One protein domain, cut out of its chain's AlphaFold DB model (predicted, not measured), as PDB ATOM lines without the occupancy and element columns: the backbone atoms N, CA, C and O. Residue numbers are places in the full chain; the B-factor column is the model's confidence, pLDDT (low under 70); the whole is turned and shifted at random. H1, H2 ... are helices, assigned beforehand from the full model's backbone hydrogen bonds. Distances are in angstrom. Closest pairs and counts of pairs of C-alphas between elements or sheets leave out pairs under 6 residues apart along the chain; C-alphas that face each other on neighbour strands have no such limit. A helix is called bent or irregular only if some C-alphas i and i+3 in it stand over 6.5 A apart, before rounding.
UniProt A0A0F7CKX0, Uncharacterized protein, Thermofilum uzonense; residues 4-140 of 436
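Overview. This is residues 4 to 140 of the 436 residues of an uncharacterized protein of Thermofilum uzonense (UniProt A0A0F7CKX0). A long helix, H3, forms the backbone of an all-helix body: the H1 and H2 hairpin lies at its first end, H7 meets that same end at a steep angle, H4 folds back beside its last end, and H5 and H6 pack on its middle. Beyond H7 a separate pair, H8 and H9, lies away from H3, and the chain then returns to place the short H10 at H5. The printed part has 137 residues with ten named helices, H1 to H10 in order, and no named strand. It is compact, with a radius of gyration of the C-alphas of 16.0 A and spans of 45 by 41 by 27 A.

Arrangement. The hub is H3, residues 30 to 47, touching five helices; it is irregular, but only just, with C-alphas 31 and 34 6.6 A apart. With residues 31 to 35 alone it touches H7, residues 86 to 96, at a steep tilt of 66 degrees, the C-alphas of Thr 35 and Phe 86 being closest at 5.3 A. With residues 45 to 46 alone it touches H4, residues 51 to 60, in a helical hairpin at a shallow tilt of 24 degrees, opposite ways; the closest C-alphas, of Tyr 45 and Lys 54, are 5.7 A apart. H5, residues 66 to 69, touches H3, closest at the C-alphas of Leu 42 and Phe 68, 6.5 A. H2, residues 16 to 25, only just touches H3, with 3 pairs of C-alphas within 8 A, closest at Ala 23 and Phe 32, 5.8 A, and about perpendicular at 80 degrees. H6, residues 73 to 82, touches H2, closest at the C-alphas of Phe 20 and Asn 82, 4.9 A. H6 also only just touches H3, with 3 pairs within 8 A, closest at the C-alphas of Leu 39 and Glu 80, 7.4 A. H1, residues 4 to 13, forms a helical hairpin with H2, closest at the C-alphas of Trp 11 and Arg 19, 5.6 A. H8, residues 101 to 108, touches H9, residues 115 to 131, at a steep tilt of 54 degrees, closest at the C-alphas of Leu 107 and Lys 125, 5.7 A; both are apart from H3. H10, residues 137 to 140, only just touches H5, with 3 pairs within 8 A, closest at the C-alphas of Pro 66 and Trp 139, 5.9 A. Every O i to N i+4 pair is within hydrogen-bond range in H2, H6, H7, H8 and H9, against 5 of 6 in H1, 12 of 14 in H3 and 5 of 6 in H4; H5 and H10 are too short for such a pair.

Along the chain. H3 is 25.6 A long, from C-alpha 30 at (312.759, 229.732, 177.282) to C-alpha 47 at (288.433, 224.117, 182.718), and H9 is 24.0 A. H1 begins at C-alpha 4, (321.414, 226.506, 179.047), and H10 ends at C-alpha 140, (293.642, 217.875, 164.997).

Size, cuts and confidence. The two C-alphas farthest apart, of Glu 17 and Phe 116, are 46.3 A apart. The printed part has no cut and no long link. The mean pLDDT of the printed part is 89.7, and residues 115 to 116 are under 70.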
ATOM      1  N   THR A   4     322.467 227.522 179.157       81.12
ATOM      2  CA  THR A   4     321.414 226.506 179.047       81.12
ATOM      3  C   THR A   4     321.813 225.162 179.673       81.12
ATOM      4  O   THR A   4     321.046 224.598 180.450       81.12
ATOM      5  N   GLU A   5     323.007 224.638 179.378       82.44
ATOM      6  CA  GLU A   5     323.501 223.369 179.944       82.44
ATOM      7  C   GLU A   5     323.739 223.470 181.453       82.44
ATOM      8  O   GLU A   5     323.453 222.530 182.197       82.44
ATOM      9  N   ALA A   6     324.242 224.614 181.923       84.06
ATOM     10  CA  ALA A   6     324.455 224.852 183.346       84.06
ATOM     11  C   ALA A   6     323.130 224.853 184.126       84.06
ATOM     12  O   ALA A   6     323.046 224.242 185.196       84.06
ATOM     13  N   LEU A   7     322.083 225.476 183.573       86.69
ATOM     14  CA  LEU A   7     320.743 225.483 184.167       86.69
ATOM     15  C   LEU A   7     320.126 224.081 184.211       86.69
ATOM     16  O   LEU A   7     319.607 223.683 185.252       86.69
ATOM     17  N   LEU A   8     320.227 223.313 183.120       87.62
ATOM     18  CA  LEU A   8     319.724 221.935 183.060       87.62
ATOM     19  C   LEU A   8     320.399 221.040 184.107       87.62
ATOM     20  O   LEU A   8     319.721 220.366 184.881       87.62
ATOM     21  N   ASN A   9     321.731 221.090 184.177       86.56
ATOM     22  CA  ASN A   9     322.506 220.311 185.142       86.56
ATOM     23  C   ASN A   9     322.205 220.713 186.591       86.56
ATOM     24  O   ASN A   9     322.251 219.870 187.484       86.56
ATOM     25  N   SER A  10     321.921 221.994 186.838       86.81
ATOM     26  CA  SER A  10     321.537 222.474 188.170       86.81
ATOM     27  C   SER A  10     320.162 221.941 188.557       86.81
ATOM     28  O   SER A  10     320.020 221.336 189.615       86.81
ATOM     29  N   TRP A  11     319.178 222.069 187.661       92.81
ATOM     30  CA  TRP A  11     317.821 221.569 187.876       92.81
ATOM     31  C   TRP A  11     317.798 220.062 188.178       92.81
ATOM     32  O   TRP A  11     317.181 219.625 189.144       92.81
ATOM     33  N   GLN A  12     318.550 219.254 187.428       90.25
ATOM     34  CA  GLN A  12     318.590 217.801 187.637       90.25
ATOM     35  C   GLN A  12     319.154 217.380 189.005       90.25
ATOM     36  O   GLN A  12     318.792 216.314 189.502       90.25
ATOM     37  N   LYS A  13     320.007 218.192 189.635       90.31
ATOM     38  CA  LYS A  13     320.598 217.885 190.952       90.31
ATOM     39  C   LYS A  13     319.670 218.195 192.123       90.31
ATOM     40  O   LYS A  13     319.932 217.751 193.237       90.31
ATOM     41  N   PHE A  14     318.623 218.973 191.883       89.31
ATOM     42  CA  PHE A  14     317.691 219.394 192.912       89.31
ATOM     43  C   PHE A  14     316.663 218.312 193.250       89.31
ATOM     44  O   PHE A  14     316.343 217.455 192.423       89.31
ATOM     45  N   SER A  15     316.147 218.378 194.481       90.62
ATOM     46  CA  SER A  15     314.955 217.631 194.894       90.62
ATOM     47  C   SER A  15     313.729 218.084 194.087       90.62
ATOM     48  O   SER A  15     313.761 219.132 193.448       90.62
ATOM     49  N   GLU A  16     312.638 217.320 194.109       90.38
ATOM     50  CA  GLU A  16     311.412 217.666 193.372       90.38
ATOM     51  C   GLU A  16     310.853 219.056 193.752       90.38
ATOM     52  O   GLU A  16     310.608 219.882 192.872       90.38
ATOM     53  N   GLU A  17     310.748 219.378 195.046       89.56
ATOM     54  CA  GLU A  17     310.280 220.703 195.498       89.56
ATOM     55  C   GLU A  17     311.230 221.841 195.079       89.56
ATOM     56  O   GLU A  17     310.799 222.944 194.721       89.56
ATOM     57  N   ASP A  18     312.539 221.579 195.089       91.00
ATOM     58  CA  ASP A  18     313.542 222.543 194.637       91.00
ATOM     59  C   ASP A  18     313.477 222.768 193.128       91.00
ATOM     60  O   ASP A  18     313.596 223.902 192.669       91.00
ATOM     61  N   ARG A  19     313.256 221.702 192.353       94.62
ATOM     62  CA  ARG A  19     313.065 221.757 190.900       94.62
ATOM     63  C   ARG A  19     311.876 222.624 190.531       94.62
ATOM     64  O   ARG A  19     312.013 223.474 189.649       94.62
ATOM     65  N   PHE A  20     310.758 222.454 191.237       95.88
ATOM     66  CA  PHE A  20     309.565 223.278 191.071       95.88
ATOM     67  C   PHE A  20     309.885 224.764 191.266       95.88
ATOM     68  O   PHE A  20     309.634 225.592 190.388       95.88
ATOM     69  N   SER A  21     310.493 225.102 192.405       94.50
ATOM     70  CA  SER A  21     310.782 226.497 192.754       94.50
ATOM     71  C   SER A  21     311.823 227.112 191.826       94.50
ATOM     72  O   SER A  21     311.682 228.250 191.380       94.50
ATOM     73  N   PHE A  22     312.845 226.336 191.465       94.19
ATOM     74  CA  PHE A  22     313.847 226.730 190.484       94.19
ATOM     75  C   PHE A  22     313.198 227.056 189.134       94.19
ATOM     76  O   PHE A  22     313.468 228.110 188.564       94.19
ATOM     77  N   ALA A  23     312.296 226.205 188.638       94.94
ATOM     78  CA  ALA A  23     311.606 226.442 187.375       94.94
ATOM     79  C   ALA A  23     310.779 227.740 187.393       94.94
ATOM     80  O   ALA A  23     310.836 228.509 186.435       94.94
ATOM     81  N   ILE A  24     310.068 228.027 188.490       95.81
ATOM     82  CA  ILE A  24     309.287 229.265 188.645       95.81
ATOM     83  C   ILE A  24     310.186 230.503 188.719       95.81
ATOM     84  O   ILE A  24     309.912 231.504 188.051       95.81
ATOM     85  N   LEU A  25     311.287 230.447 189.469       92.94
ATOM     86  CA  LEU A  25     312.259 231.542 189.534       92.94
ATOM     87  C   LEU A  25     312.864 231.861 188.155       92.94
ATOM     88  O   LEU A  25     313.078 233.030 187.829       92.94
ATOM     89  N   TYR A  26     313.068 230.838 187.321       92.56
ATOM     90  CA  TYR A  26     313.533 230.952 185.936       92.56
ATOM     91  C   TYR A  26     312.399 230.907 184.895       92.56
ATOM     92  O   TYR A  26     312.653 230.637 183.721       92.56
ATOM     93  N   SER A  27     311.158 231.221 185.278       91.62
ATOM     94  CA  SER A  27     309.968 231.125 184.409       91.62
ATOM     95  C   SER A  27     310.039 231.968 183.133       91.62
ATOM     96  O   SER A  27     309.444 231.609 182.120       91.62
ATOM     97  N   ASN A  28     310.814 233.056 183.136       87.75
ATOM     98  CA  ASN A  28     311.056 233.875 181.944       87.75
ATOM     99  C   ASN A  28     312.057 233.242 180.958       87.75
ATOM    100  O   ASN A  28     312.143 233.675 179.807       87.75
ATOM    101  N   HIS A  29     312.834 232.243 181.384       90.38
ATOM    102  CA  HIS A  29     313.817 231.581 180.536       90.38
ATOM    103  C   HIS A  29     313.120 230.592 179.580       90.38
ATOM    104  O   HIS A  29     312.320 229.775 180.046       90.38
ATOM    105  N   PRO A  30     313.447 230.573 178.269       87.62
ATOM    106  CA  PRO A  30     312.759 229.732 177.282       87.62
ATOM    107  C   PRO A  30     312.692 228.239 177.631       87.62
ATOM    108  O   PRO A  30     311.717 227.580 177.280       87.62
ATOM    109  N   LEU A  31     313.699 227.720 178.349       90.38
ATOM    110  CA  LEU A  31     313.728 226.331 178.830       90.38
ATOM    111  C   LEU A  31     312.513 225.957 179.685       90.38
ATOM    112  O   LEU A  31     311.984 224.862 179.524       90.38
ATOM    113  N   PHE A  32     312.113 226.831 180.609       93.56
ATOM    114  CA  PHE A  32     311.047 226.561 181.579       93.56
ATOM    115  C   PHE A  32     309.724 227.178 181.144       93.56
ATOM    116  O   PHE A  32     308.668 226.590 181.371       93.56
ATOM    117  N   LYS A  33     309.791 228.332 180.466       93.25
ATOM    118  CA  LYS A  33     308.626 229.086 180.003       93.25
ATOM    119  C   LYS A  33     307.639 228.206 179.244       93.25
ATOM    120  O   LYS A  33     306.458 228.216 179.559       93.25
ATOM    121  N   GLN A  34     308.125 227.401 178.295       93.12
ATOM    122  CA  GLN A  34     307.270 226.528 177.484       93.12
ATOM    123  C   GLN A  34     306.530 225.479 178.322       93.12
ATOM    124  O   GLN A  34     305.362 225.211 178.053       93.12
ATOM    125  N   THR A  35     307.166 224.925 179.360       96.31
ATOM    126  CA  THR A  35     306.509 223.958 180.248       96.31
ATOM    127  C   THR A  35     305.459 224.614 181.128       96.31
ATOM    128  O   THR A  35     304.334 224.133 181.213       96.31
ATOM    129  N   ILE A  36     305.812 225.732 181.757       96.62
ATOM    130  CA  ILE A  36     304.940 226.456 182.687       96.62
ATOM    131  C   ILE A  36     303.718 227.027 181.949       96.62
ATOM    132  O   ILE A  36     302.570 226.859 182.371       96.62
ATOM    133  N   GLU A  37     303.950 227.667 180.805       95.00
ATOM    134  CA  GLU A  37     302.885 228.215 179.972       95.00
ATOM    135  C   GLU A  37     302.057 227.124 179.278       95.00
ATOM    136  O   GLU A  37     300.852 227.299 179.119       95.00
ATOM    137  N   GLY A  38     302.669 225.997 178.903       95.50
ATOM    138  CA  GLY A  38     301.965 224.850 178.326       95.50
ATOM    139  C   GLY A  38     301.045 224.157 179.328       95.50
ATOM    140  O   GLY A  38     299.879 223.909 179.022       95.50
ATOM    141  N   LEU A  39     301.526 223.928 180.554       96.69
ATOM    142  CA  LEU A  39     300.729 223.355 181.639       96.69
ATOM    143  C   LEU A  39     299.562 224.273 182.025       96.69
ATOM    144  O   LEU A  39     298.426 223.818 182.126       96.69
ATOM    145  N   SER A  40     299.810 225.574 182.207       96.50
ATOM    146  CA  SER A  40     298.731 226.532 182.506       96.50
ATOM    147  C   SER A  40     297.716 226.641 181.367       96.50
ATOM    148  O   SER A  40     296.513 226.715 181.622       96.50
ATOM    149  N   ALA A  41     298.168 226.587 180.109       96.12
ATOM    150  CA  ALA A  41     297.272 226.569 178.962       96.12
ATOM    151  C   ALA A  41     296.411 225.298 178.914       96.12
ATOM    152  O   ALA A  41     295.227 225.407 178.593       96.12
ATOM    153  N   LEU A  42     296.970 224.134 179.262       95.81
ATOM    154  CA  LEU A  42     296.232 222.876 179.390       95.81
ATOM    155  C   LEU A  42     295.167 222.960 180.492       95.81
ATOM    156  O   LEU A  42     294.012 222.628 180.243       95.81
ATOM    157  N   LYS A  43     295.517 223.464 181.682       95.00
ATOM    158  CA  LYS A  43     294.559 223.642 182.788       95.00
ATOM    159  C   LYS A  43     293.406 224.571 182.399       95.00
ATOM    160  O   LYS A  43     292.252 224.261 182.678       95.00
ATOM    161  N   ALA A  44     293.702 225.674 181.709       95.44
ATOM    162  CA  ALA A  44     292.677 226.570 181.178       95.44
ATOM    163  C   ALA A  44     291.790 225.880 180.132       95.44
ATOM    164  O   ALA A  44     290.568 225.955 180.225       95.44
ATOM    165  N   TYR A  45     292.384 225.144 179.190       95.06
ATOM    166  CA  TYR A  45     291.641 224.372 178.191       95.06
ATOM    167  C   TYR A  45     290.697 223.348 178.842       95.06
ATOM    168  O   TYR A  45     289.529 223.259 178.475       95.06
ATOM    169  N   ASN A  46     291.175 222.614 179.849       93.00
ATOM    170  CA  ASN A  46     290.394 221.594 180.548       93.00
ATOM    171  C   ASN A  46     289.299 222.183 181.450       93.00
ATOM    172  O   ASN A  46     288.307 221.506 181.706       93.00
ATOM    173  N   SER A  47     289.446 223.433 181.900       91.88
ATOM    174  CA  SER A  47     288.433 224.117 182.718       91.88
ATOM    175  C   SER A  47     287.187 224.550 181.939       91.88
ATOM    176  O   SER A  47     286.149 224.818 182.542       91.88
ATOM    177  N   LEU A  48     287.284 224.630 180.607       92.38
ATOM    178  CA  LEU A  48     286.206 225.133 179.767       92.38
ATOM    179  C   LEU A  48     285.059 224.111 179.662       92.38
ATOM    180  O   LEU A  48     285.302 222.948 179.318       92.38
ATOM    181  N   PRO A  49     283.802 224.528 179.910       87.75
ATOM    182  CA  PRO A  49     282.654 223.628 179.998       87.75
ATOM    183  C   PRO A  49     282.221 223.038 178.654       87.75
ATOM    184  O   PRO A  49     281.638 221.955 178.626       87.75
ATOM    185  N   SER A  50     282.467 223.739 177.542       91.56
ATOM    186  CA  SER A  50     281.983 223.333 176.221       91.56
ATOM    187  C   SER A  50     283.112 223.114 175.214       91.56
ATOM    188  O   SER A  50     284.127 223.809 175.203       91.56
ATOM    189  N   GLU A  51     282.901 222.166 174.300       90.62
ATOM    190  CA  GLU A  51     283.823 221.911 173.187       90.62
ATOM    191  C   GLU A  51     283.954 223.120 172.244       90.62
ATOM    192  O   GLU A  51     284.999 223.314 171.623       90.62
ATOM    193  N   GLU A  52     282.920 223.963 172.149       90.25
ATOM    194  CA  GLU A  52     282.972 225.196 171.360       90.25
ATOM    195  C   GLU A  52     283.942 226.215 171.974       90.25
ATOM    196  O   GLU A  52     284.784 226.769 171.266       90.25
ATOM    197  N   GLU A  53     283.869 226.437 173.285       90.56
ATOM    198  CA  GLU A  53     284.781 227.343 173.991       90.56
ATOM    199  C   GLU A  53     286.212 226.816 173.982       90.56
ATOM    200  O   GLU A  53     287.142 227.573 173.698       90.56
ATOM    201  N   LYS A  54     286.397 225.508 174.196       93.50
ATOM    202  CA  LYS A  54     287.699 224.845 174.049       93.50
ATOM    203  C   LYS A  54     288.302 225.082 172.674       93.50
ATOM    204  O   LYS A  54     289.484 225.404 172.565       93.50
ATOM    205  N   LEU A  55     287.498 224.959 171.616       91.94
ATOM    206  CA  LEU A  55     287.948 225.231 170.257       91.94
ATOM    207  C   LEU A  55     288.324 226.707 170.081       91.94
ATOM    208  O   LEU A  55     289.400 226.992 169.558       91.94
ATOM    209  N   LYS A  56     287.486 227.645 170.542       90.44
ATOM    210  CA  LYS A  56     287.773 229.090 170.479       90.44
ATOM    211  C   LYS A  56     289.076 229.440 171.196       90.44
ATOM    212  O   LYS A  56     289.922 230.110 170.608       90.44
ATOM    213  N   TYR A  57     289.275 228.934 172.411       92.56
ATOM    214  CA  TYR A  57     290.511 229.119 173.167       92.56
ATOM    215  C   TYR A  57     291.716 228.468 172.469       92.56
ATOM    216  O   TYR A  57     292.753 229.110 172.307       92.56
ATOM    217  N   GLY A  58     291.575 227.238 171.968       91.50
ATOM    218  CA  GLY A  58     292.630 226.539 171.227       91.50
ATOM    219  C   GLY A  58     293.076 227.262 169.951       91.50
ATOM    220  O   GLY A  58     294.246 227.201 169.593       91.50
ATOM    221  N   LEU A  59     292.179 228.003 169.290       87.50
ATOM    222  CA  LEU A  59     292.500 228.799 168.098       87.50
ATOM    223  C   LEU A  59     293.353 230.040 168.381       87.50
ATOM    224  O   LEU A  59     293.939 230.588 167.446       87.50
ATOM    225  N   ILE A  60     293.368 230.521 169.624       84.00
ATOM    226  CA  ILE A  60     294.054 231.765 169.999       84.00
ATOM    227  C   ILE A  60     295.192 231.546 170.995       84.00
ATOM    228  O   ILE A  60     296.063 232.406 171.119       84.00
ATOM    229  N   SER A  61     295.197 230.422 171.712       87.88
ATOM    230  CA  SER A  61     296.217 230.116 172.706       87.88
ATOM    231  C   SER A  61     297.528 229.749 172.021       87.88
ATOM    232  O   SER A  61     297.693 228.649 171.502       87.88
ATOM    233  N   SER A  62     298.496 230.665 172.060       78.44
ATOM    234  CA  SER A  62     299.853 230.439 171.541       78.44
ATOM    235  C   SER A  62     300.635 229.379 172.318       78.44
ATOM    236  O   SER A  62     301.653 228.888 171.835       78.44
ATOM    237  N   ASN A  63     300.181 229.063 173.533       87.81
ATOM    238  CA  ASN A  63     300.916 228.250 174.497       87.81
ATOM    239  C   ASN A  63     300.331 226.840 174.631       87.81
ATOM    240  O   ASN A  63     300.969 225.969 175.217       87.81
ATOM    241  N   LEU A  64     299.139 226.598 174.074       90.19
ATOM    242  CA  LEU A  64     298.581 225.257 173.996       90.19
ATOM    243  C   LEU A  64     299.401 224.442 172.991       90.19
ATOM    244  O   LEU A  64     299.532 224.818 171.828       90.19
ATOM    245  N   ASN A  65     299.974 223.334 173.449       90.12
ATOM    246  CA  ASN A  65     300.851 222.489 172.647       90.12
ATOM    247  C   ASN A  65     300.344 221.034 172.685       90.12
ATOM    248  O   ASN A  65     299.948 220.565 173.756       90.12
ATOM    249  N   PRO A  66     300.351 220.315 171.543       91.00
ATOM    250  CA  PRO A  66     299.787 218.968 171.429       91.00
ATOM    251  C   PRO A  66     300.394 217.968 172.414       91.00
ATOM    252  O   PRO A  66     299.690 217.075 172.876       91.00
ATOM    253  N   ILE A  67     301.660 218.155 172.799       92.06
ATOM    254  CA  ILE A  67     302.325 217.290 173.778       92.06
ATOM    255  C   ILE A  67     301.601 217.346 175.122       92.06
ATOM    256  O   ILE A  67     301.377 216.295 175.709       92.06
ATOM    257  N   PHE A  68     301.171 218.527 175.580       94.62
ATOM    258  CA  PHE A  68     300.430 218.661 176.841       94.62
ATOM    259  C   PHE A  68     299.041 218.031 176.762       94.62
ATOM    260  O   PHE A  68     298.630 217.364 177.701       94.62
ATOM    261  N   LEU A  69     298.351 218.174 175.627       93.50
ATOM    262  CA  LEU A  69     297.067 217.500 175.397       93.50
ATOM    263  C   LEU A  69     297.210 215.970 175.340       93.50
ATOM    264  O   LEU A  69     296.237 215.258 175.551       93.50
ATOM    265  N   SER A  70     298.407 215.463 175.027       92.44
ATOM    266  CA  SER A  70     298.699 214.026 174.951       92.44
ATOM    267  C   SER A  70     299.059 213.385 176.298       92.44
ATOM    268  O   SER A  70     299.237 212.163 176.362       92.44
ATOM    269  N   LEU A  71     299.218 214.195 177.353       93.31
ATOM    270  CA  LEU A  71     299.546 213.710 178.690       93.31
ATOM    271  C   LEU A  71     298.309 213.094 179.341       93.31
ATOM    272  O   LEU A  71     297.217 213.657 179.293       93.31
ATOM    273  N   ASN A  72     298.490 211.945 179.983       91.44
ATOM    274  CA  ASN A  72     297.492 211.431 180.913       91.44
ATOM    275  C   ASN A  72     297.590 212.151 182.273       91.44
ATOM    276  O   ASN A  72     298.508 212.936 182.514       91.44
ATOM    277  N   LYS A  73     296.655 211.862 183.186       91.56
ATOM    278  CA  LYS A  73     296.586 212.526 184.494       91.56
ATOM    279  C   LYS A  73     297.864 212.350 185.329       91.56
ATOM    280  O   LYS A  73     298.374 213.323 185.868       91.56
ATOM    281  N   GLU A  74     298.432 211.146 185.363       91.50
ATOM    282  CA  GLU A  74     299.676 210.870 186.101       91.50
ATOM    283  C   GLU A  74     300.876 211.645 185.532       91.50
ATOM    284  O   GLU A  74     301.734 212.130 186.272       91.50
ATOM    285  N   GLU A  75     300.956 211.757 184.205       93.19
ATOM    286  CA  GLU A  75     301.984 212.522 183.503       93.19
ATOM    287  C   GLU A  75     301.830 214.023 183.750       93.19
ATOM    288  O   GLU A  75     302.818 214.695 184.040       93.19
ATOM    289  N   GLU A  76     300.604 214.538 183.682       94.69
ATOM    290  CA  GLU A  76     300.291 215.926 184.013       94.69
ATOM    291  C   GLU A  76     300.700 216.259 185.453       94.69
ATOM    292  O   GLU A  76     301.378 217.263 185.683       94.69
ATOM    293  N   ASP A  77     300.370 215.388 186.408       94.00
ATOM    294  CA  ASP A  77     300.702 215.577 187.818       94.00
ATOM    295  C   ASP A  77     302.224 215.545 188.045       94.00
ATOM    296  O   ASP A  77     302.776 216.367 188.775       94.00
ATOM    297  N   LEU A  78     302.953 214.655 187.361       92.44
ATOM    298  CA  LEU A  78     304.421 214.641 187.390       92.44
ATOM    299  C   LEU A  78     305.035 215.942 186.860       92.44
ATOM    300  O   LEU A  78     306.003 216.448 187.442       92.44
ATOM    301  N   VAL A  79     304.477 216.479 185.772       95.50
ATOM    302  CA  VAL A  79     304.898 217.759 185.192       95.50
ATOM    303  C   VAL A  79     304.600 218.905 186.148       95.50
ATOM    304  O   VAL A  79     305.461 219.758 186.343       95.50
ATOM    305  N   GLU A  80     303.431 218.922 186.781       95.94
ATOM    306  CA  GLU A  80     303.051 219.945 187.757       95.94
ATOM    307  C   GLU A  80     303.933 219.914 189.011       95.94
ATOM    308  O   GLU A  80     304.283 220.969 189.540       95.94
ATOM    309  N   ARG A  81     304.345 218.727 189.473       93.62
ATOM    310  CA  ARG A  81     305.244 218.593 190.629       93.62
ATOM    311  C   ARG A  81     306.665 219.071 190.355       93.62
ATOM    312  O   ARG A  81     307.272 219.656 191.243       93.62
ATOM    313  N   ASN A  82     307.191 218.839 189.152       92.44
ATOM    314  CA  ASN A  82     308.609 219.061 188.847       92.44
ATOM    315  C   ASN A  82     308.885 220.301 187.984       92.44
ATOM    316  O   ASN A  82     309.998 220.827 188.017       92.44
ATOM    317  N   LEU A  83     307.904 220.738 187.188       95.81
ATOM    318  CA  LEU A  83     308.039 221.763 186.146       95.81
ATOM    319  C   LEU A  83     309.323 221.584 185.308       95.81
ATOM    320  O   LEU A  83     310.170 222.484 185.260       95.81
ATOM    321  N   PRO A  84     309.510 220.413 184.667       95.50
ATOM    322  CA  PRO A  84     310.739 220.107 183.953       95.50
ATOM    323  C   PRO A  84     311.009 221.092 182.811       95.50
ATOM    324  O   PRO A  84     310.071 221.547 182.151       95.50
ATOM    325  N   PRO A  85     312.284 221.383 182.499       95.12
ATOM    326  CA  PRO A  85     312.650 222.032 181.249       95.12
ATOM    327  C   PRO A  85     311.989 221.325 180.063       95.12
ATOM    328  O   PRO A  85     312.019 220.095 179.978       95.12
ATOM    329  N   PHE A  86     311.433 222.082 179.122       93.06
ATOM    330  CA  PHE A  86     310.649 221.521 178.019       93.06
ATOM    331  C   PHE A  86     311.390 220.442 177.200       93.06
ATOM    332  O   PHE A  86     310.784 219.414 176.899       93.06
ATOM    333  N   PRO A  87     312.704 220.566 176.908       90.81
ATOM    334  CA  PRO A  87     313.444 219.488 176.247       90.81
ATOM    335  C   PRO A  87     313.488 218.175 177.047       90.81
ATOM    336  O   PRO A  87     313.456 217.103 176.449       90.81
ATOM    337  N   ILE A  88     313.544 218.247 178.384       91.44
ATOM    338  CA  ILE A  88     313.527 217.061 179.253       91.44
ATOM    339  C   ILE A  88     312.140 216.420 179.222       91.44
ATOM    340  O   ILE A  88     312.043 215.213 179.017       91.44
ATOM    341  N   LEU A  89     311.079 217.228 179.331       93.06
ATOM    342  CA  LEU A  89     309.699 216.752 179.217       93.06
ATOM    343  C   LEU A  89     309.483 215.964 177.919       93.06
ATOM    344  O   LEU A  89     308.986 214.841 177.951       93.06
ATOM    345  N   ILE A  90     309.907 216.523 176.782       90.25
ATOM    346  CA  ILE A  90     309.795 215.856 175.479       90.25
ATOM    347  C   ILE A  90     310.505 214.500 175.493       90.25
ATOM    348  O   ILE A  90     309.928 213.496 175.077       90.25
ATOM    349  N   GLN A  91     311.750 214.454 175.972       89.19
ATOM    350  CA  GLN A  91     312.522 213.212 176.012       89.19
ATOM    351  C   GLN A  91     311.866 212.152 176.900       89.19
ATOM    352  O   GLN A  91     311.859 210.974 176.543       89.19
ATOM    353  N   GLU A  92     311.312 212.547 178.046       89.50
ATOM    354  CA  GLU A  92     310.599 211.635 178.939       89.50
ATOM    355  C   GLU A  92     309.325 211.090 178.291       89.50
ATOM    356  O   GLU A  92     309.098 209.879 178.331       89.50
ATOM    357  N   VAL A  93     308.544 211.946 177.627       90.31
ATOM    358  CA  VAL A  93     307.358 211.531 176.867       90.31
ATOM    359  C   VAL A  93     307.752 210.554 175.755       90.31
ATOM    360  O   VAL A  93     307.152 209.489 175.636       90.31
ATOM    361  N   PHE A  94     308.800 210.848 174.982       90.88
ATOM    362  CA  PHE A  94     309.262 209.971 173.899       90.88
ATOM    363  C   PHE A  94     309.711 208.602 174.409       90.88
ATOM    364  O   PHE A  94     309.328 207.576 173.844       90.88
ATOM    365  N   LYS A  95     310.465 208.570 175.514       88.50
ATOM    366  CA  LYS A  95     310.881 207.317 176.158       88.50
ATOM    367  C   LYS A  95     309.677 206.503 176.624       88.50
ATOM    368  O   LYS A  95     309.612 205.310 176.343       88.50
ATOM    369  N   ARG A  96     308.701 207.136 177.284       88.25
ATOM    370  CA  ARG A  96     307.479 206.467 177.771       88.25
ATOM    371  C   ARG A  96     306.611 205.927 176.642       88.25
ATOM    372  O   ARG A  96     306.018 204.865 176.784       88.25
ATOM    373  N   ARG A  97     306.541 206.644 175.520       90.19
ATOM    374  CA  ARG A  97     305.802 206.220 174.324       90.19
ATOM    375  C   ARG A  97     306.575 205.198 173.472       90.19
ATOM    376  O   ARG A  97     306.035 204.726 172.478       90.19
ATOM    377  N   GLY A  98     307.799 204.819 173.856       89.56
ATOM    378  CA  GLY A  98     308.579 203.779 173.176       89.56
ATOM    379  C   GLY A  98     309.084 204.189 171.791       89.56
ATOM    380  O   GLY A  98     309.170 203.354 170.889       89.56
ATOM    381  N   ILE A  99     309.381 205.477 171.601       92.00
ATOM    382  CA  ILE A  99     309.915 206.000 170.339       92.00
ATOM    383  C   ILE A  99     311.374 205.567 170.198       92.00
ATOM    384  O   ILE A  99     312.158 205.695 171.141       92.00
ATOM    385  N   SER A 100     311.747 205.037 169.032       91.56
ATOM    386  CA  SER A 100     313.113 204.553 168.809       91.56
ATOM    387  C   SER A 100     314.125 205.700 168.729       91.56
ATOM    388  O   SER A 100     313.788 206.804 168.308       91.56
ATOM    389  N   GLU A 101     315.395 205.442 169.062       89.31
ATOM    390  CA  GLU A 101     316.466 206.453 168.972       89.31
ATOM    391  C   GLU A 101     316.574 207.061 167.566       89.31
ATOM    392  O   GLU A 101     316.700 208.273 167.432       89.31
ATOM    393  N   LYS A 102     316.402 206.244 166.519       89.94
ATOM    394  CA  LYS A 102     316.373 206.705 165.121       89.94
ATOM    395  C   LYS A 102     315.221 207.673 164.845       89.94
ATOM    396  O   LYS A 102     315.398 208.669 164.156       89.94
ATOM    397  N   GLU A 103     314.028 207.391 165.365       90.62
ATOM    398  CA  GLU A 103     312.880 208.294 165.219       90.62
ATOM    399  C   GLU A 103     313.072 209.577 166.039       90.62
ATOM    400  O   GLU A 103     312.709 210.655 165.577       90.62
ATOM    401  N   ILE A 104     313.702 209.493 167.214       89.12
ATOM    402  CA  ILE A 104     314.070 210.663 168.023       89.12
ATOM    403  C   ILE A 104     315.099 211.537 167.290       89.12
ATOM    404  O   ILE A 104     314.973 212.762 167.306       89.12
ATOM    405  N   GLU A 105     316.090 210.942 166.622       89.00
ATOM    406  CA  GLU A 105     317.044 211.665 165.771       89.00
ATOM    407  C   GLU A 105     316.322 212.436 164.660       89.00
ATOM    408  O   GLU A 105     316.550 213.638 164.511       89.00
ATOM    409  N   ILE A 106     315.380 211.789 163.962       89.19
ATOM    410  CA  ILE A 106     314.542 212.443 162.943       89.19
ATOM    411  C   ILE A 106     313.758 213.607 163.562       89.19
ATOM    412  O   ILE A 106     313.757 214.715 163.025       89.19
ATOM    413  N   LEU A 107     313.109 213.406 164.714       87.12
ATOM    414  CA  LEU A 107     312.335 214.453 165.393       87.12
ATOM    415  C   LEU A 107     313.198 215.658 165.799       87.12
ATOM    416  O   LEU A 107     312.730 216.796 165.696       87.12
ATOM    417  N   ASN A 108     314.456 215.431 166.176       86.38
ATOM    418  CA  ASN A 108     315.405 216.478 166.565       86.38
ATOM    419  C   ASN A 108     316.125 217.142 165.380       86.38
ATOM    420  O   ASN A 108     316.744 218.192 165.559       86.38
ATOM    421  N   GLU A 109     316.028 216.587 164.169       87.75
ATOM    422  CA  GLU A 109     316.714 217.123 162.994       87.75
ATOM    423  C   GLU A 109     316.229 218.552 162.662       87.75
ATOM    424  O   GLU A 109     315.016 218.798 162.573       87.75
ATOM    425  N   PRO A 110     317.125 219.538 162.482       86.88
ATOM    426  CA  PRO A 110     316.719 220.887 162.111       86.88
ATOM    427  C   PRO A 110     316.072 220.894 160.722       86.88
ATOM    428  O   PRO A 110     316.504 220.198 159.809       86.88
ATOM    429  N   LEU A 111     315.043 221.725 160.536       82.00
ATOM    430  CA  LEU A 111     314.383 221.824 159.235       82.00
ATOM    431  C   LEU A 111     315.366 222.352 158.171       82.00
ATOM    432  O   LEU A 111     315.919 223.443 158.354       82.00
ATOM    433  N   PRO A 112     315.554 221.639 157.046       79.56
ATOM    434  CA  PRO A 112     316.478 222.060 156.004       79.56
ATOM    435  C   PRO A 112     315.981 223.332 155.307       79.56
ATOM    436  O   PRO A 112     314.783 223.632 155.261       79.56
ATOM    437  N   LYS A 113     316.920 224.092 154.728       74.19
ATOM    438  CA  LYS A 113     316.604 225.307 153.955       74.19
ATOM    439  C   LYS A 113     315.867 224.985 152.649       74.19
ATOM    440  O   LYS A 113     315.094 225.813 152.171       74.19
ATOM    441  N   ASN A 114     316.094 223.798 152.081       74.62
ATOM    442  CA  ASN A 114     315.442 223.345 150.857       74.62
ATOM    443  C   ASN A 114     313.949 223.044 151.117       74.62
ATOM    444  O   ASN A 114     313.634 222.217 151.974       74.62
ATOM    445  N   PRO A 115     313.009 223.663 150.378       62.53
ATOM    446  CA  PRO A 115     311.575 223.503 150.618       62.53
ATOM    447  C   PRO A 115     311.048 222.077 150.383       62.53
ATOM    448  O   PRO A 115     310.085 221.681 151.043       62.53
ATOM    449  N   PHE A 116     311.642 221.297 149.475       69.44
ATOM    450  CA  PHE A 116     311.197 219.926 149.195       69.44
ATOM    451  C   PHE A 116     311.626 218.961 150.299       69.44
ATOM    452  O   PHE A 116     310.795 218.224 150.829       69.44
ATOM    453  N   GLU A 117     312.894 219.029 150.699       75.50
ATOM    454  CA  GLU A 117     313.425 218.272 151.837       75.50
ATOM    455  C   GLU A 117     312.706 218.665 153.128       75.50
ATOM    456  O   GLU A 117     312.308 217.802 153.902       75.50
ATOM    457  N   ARG A 118     312.419 219.960 153.315       75.44
ATOM    458  CA  ARG A 118     311.666 220.460 154.469       75.44
ATOM    459  C   ARG A 118     310.270 219.858 154.535       75.44
ATOM    460  O   ARG A 118     309.840 219.447 155.605       75.44
ATOM    461  N   ARG A 119     309.553 219.797 153.408       73.44
ATOM    462  CA  ARG A 119     308.226 219.159 153.346       73.44
ATOM    463  C   ARG A 119     308.298 217.668 153.645       73.44
ATOM    464  O   ARG A 119     307.427 217.172 154.353       73.44
ATOM    465  N   LYS A 120     309.309 216.973 153.117       82.75
ATOM    466  CA  LYS A 120     309.523 215.547 153.378       82.75
ATOM    467  C   LYS A 120     309.771 215.301 154.868       82.75
ATOM    468  O   LYS A 120     309.029 214.532 155.465       82.75
ATOM    469  N   LEU A 121     310.703 216.036 155.471       87.06
ATOM    470  CA  LEU A 121     311.027 215.912 156.889       87.06
ATOM    471  C   LEU A 121     309.838 216.282 157.788       87.06
ATOM    472  O   LEU A 121     309.556 215.573 158.743       87.06
ATOM    473  N   ILE A 122     309.081 217.344 157.479       84.81
ATOM    474  CA  ILE A 122     307.847 217.677 158.222       84.81
ATOM    475  C   ILE A 122     306.849 216.520 158.161       84.81
ATOM    476  O   ILE A 122     306.237 216.184 159.169       84.81
ATOM    477  N   LYS A 123     306.680 215.909 156.984       87.44
ATOM    478  CA  LYS A 123     305.770 214.778 156.817       87.44
ATOM    479  C   LYS A 123     306.230 213.571 157.638       87.44
ATOM    480  O   LYS A 123     305.409 213.002 158.341       87.44
ATOM    481  N   GLU A 124     307.514 213.231 157.589       89.38
ATOM    482  CA  GLU A 124     308.095 212.140 158.384       89.38
ATOM    483  C   GLU A 124     307.941 212.397 159.890       89.38
ATOM    484  O   GLU A 124     307.483 211.523 160.621       89.38
ATOM    485  N   LYS A 125     308.214 213.622 160.357       91.31
ATOM    486  CA  LYS A 125     307.978 214.014 161.754       91.31
ATOM    487  C   LYS A 125     306.509 213.866 162.149       91.31
ATOM    488  O   LYS A 125     306.225 213.320 163.207       91.31
ATOM    489  N   ASN A 126     305.583 214.321 161.306       86.75
ATOM    490  CA  ASN A 126     304.147 214.199 161.567       86.75
ATOM    491  C   ASN A 126     303.691 212.736 161.600       86.75
ATOM    492  O   ASN A 126     302.908 212.378 162.469       86.75
ATOM    493  N   GLU A 127     304.210 211.885 160.711       90.44
ATOM    494  CA  GLU A 127     303.929 210.444 160.719       90.44
ATOM    495  C   GLU A 127     304.398 209.792 162.033       90.44
ATOM    496  O   GLU A 127     303.670 208.980 162.603       90.44
ATOM    497  N   ILE A 128     305.560 210.192 162.568       90.62
ATOM    498  CA  ILE A 128     306.032 209.742 163.890       90.62
ATOM    499  C   ILE A 128     305.103 210.264 164.998       90.62
ATOM    500  O   ILE A 128     304.651 209.489 165.839       90.62
ATOM    501  N   TYR A 129     304.778 211.558 164.997       88.75
ATOM    502  CA  TYR A 129     303.885 212.138 166.002       88.75
ATOM    503  C   TYR A 129     302.505 211.459 166.023       88.75
ATOM    504  O   TYR A 129     301.980 211.170 167.097       88.75
ATOM    505  N   GLU A 130     301.931 211.158 164.856       87.75
ATOM    506  CA  GLU A 130     300.663 210.432 164.735       87.75
ATOM    507  C   GLU A 130     300.786 208.979 165.203       87.75
ATOM    508  O   GLU A 130     299.949 208.521 165.983       87.75
ATOM    509  N   LYS A 131     301.843 208.269 164.783       90.69
ATOM    510  CA  LYS A 131     302.098 206.865 165.150       90.69
ATOM    511  C   LYS A 131     302.114 206.653 166.664       90.69
ATOM    512  O   LYS A 131     301.621 205.633 167.137       90.69
ATOM    513  N   TYR A 132     302.672 207.604 167.409       90.19
ATOM    514  CA  TYR A 132     302.830 207.518 168.863       90.19
ATOM    515  C   TYR A 132     301.766 208.290 169.657       90.19
ATOM    516  O   TYR A 132     301.905 208.444 170.871       90.19
ATOM    517  N   GLY A 133     300.704 208.775 169.000       86.25
ATOM    518  CA  GLY A 133     299.602 209.475 169.672       86.25
ATOM    519  C   GLY A 133     300.005 210.810 170.309       86.25
ATOM    520  O   GLY A 133     299.363 211.265 171.249       86.25
ATOM    521  N   LEU A 134     301.069 211.442 169.811       88.88
ATOM    522  CA  LEU A 134     301.571 212.729 170.303       88.88
ATOM    523  C   LEU A 134     300.789 213.925 169.745       88.88
ATOM    524  O   LEU A 134     300.993 215.056 170.178       88.88
ATOM    525  N   ILE A 135     299.909 213.675 168.772       88.88
ATOM    526  CA  ILE A 135     298.934 214.632 168.253       88.88
ATOM    527  C   ILE A 135     297.531 214.074 168.538       88.88
ATOM    528  O   ILE A 135     297.022 213.269 167.749       88.88
ATOM    529  N   PRO A 136     296.911 214.479 169.660       90.19
ATOM    530  CA  PRO A 136     295.555 214.067 170.014       90.19
ATOM    531  C   PRO A 136     294.509 214.557 169.005       90.19
ATOM    532  O   PRO A 136     294.724 215.533 168.279       90.19
ATOM    533  N   GLU A 137     293.345 213.906 168.974       88.50
ATOM    534  CA  GLU A 137     292.238 214.280 168.079       88.50
ATOM    535  C   GLU A 137     291.723 215.700 168.359       88.50
ATOM    536  O   GLU A 137     291.334 216.425 167.440       88.50
ATOM    537  N   GLU A 138     291.780 216.136 169.614       90.44
ATOM    538  CA  GLU A 138     291.494 217.498 170.059       90.44
ATOM    539  C   GLU A 138     292.382 218.507 169.328       90.44
ATOM    540  O   GLU A 138     291.889 219.495 168.775       90.44
ATOM    541  N   TRP A 139     293.684 218.226 169.242       91.25
ATOM    542  CA  TRP A 139     294.616 219.086 168.524       91.25
ATOM    543  C   TRP A 139     294.330 219.099 167.024       91.25
ATOM    544  O   TRP A 139     294.319 220.167 166.413       91.25
ATOM    545  N   LYS A 140     294.013 217.945 166.423       89.31
ATOM    546  CA  LYS A 140     293.642 217.875 164.997       89.31
ATOM    547  C   LYS A 140     292.399 218.712 164.689       89.31
ATOM    548  O   LYS A 140     292.336 219.359 163.640       89.31
TER     549      LYS A 140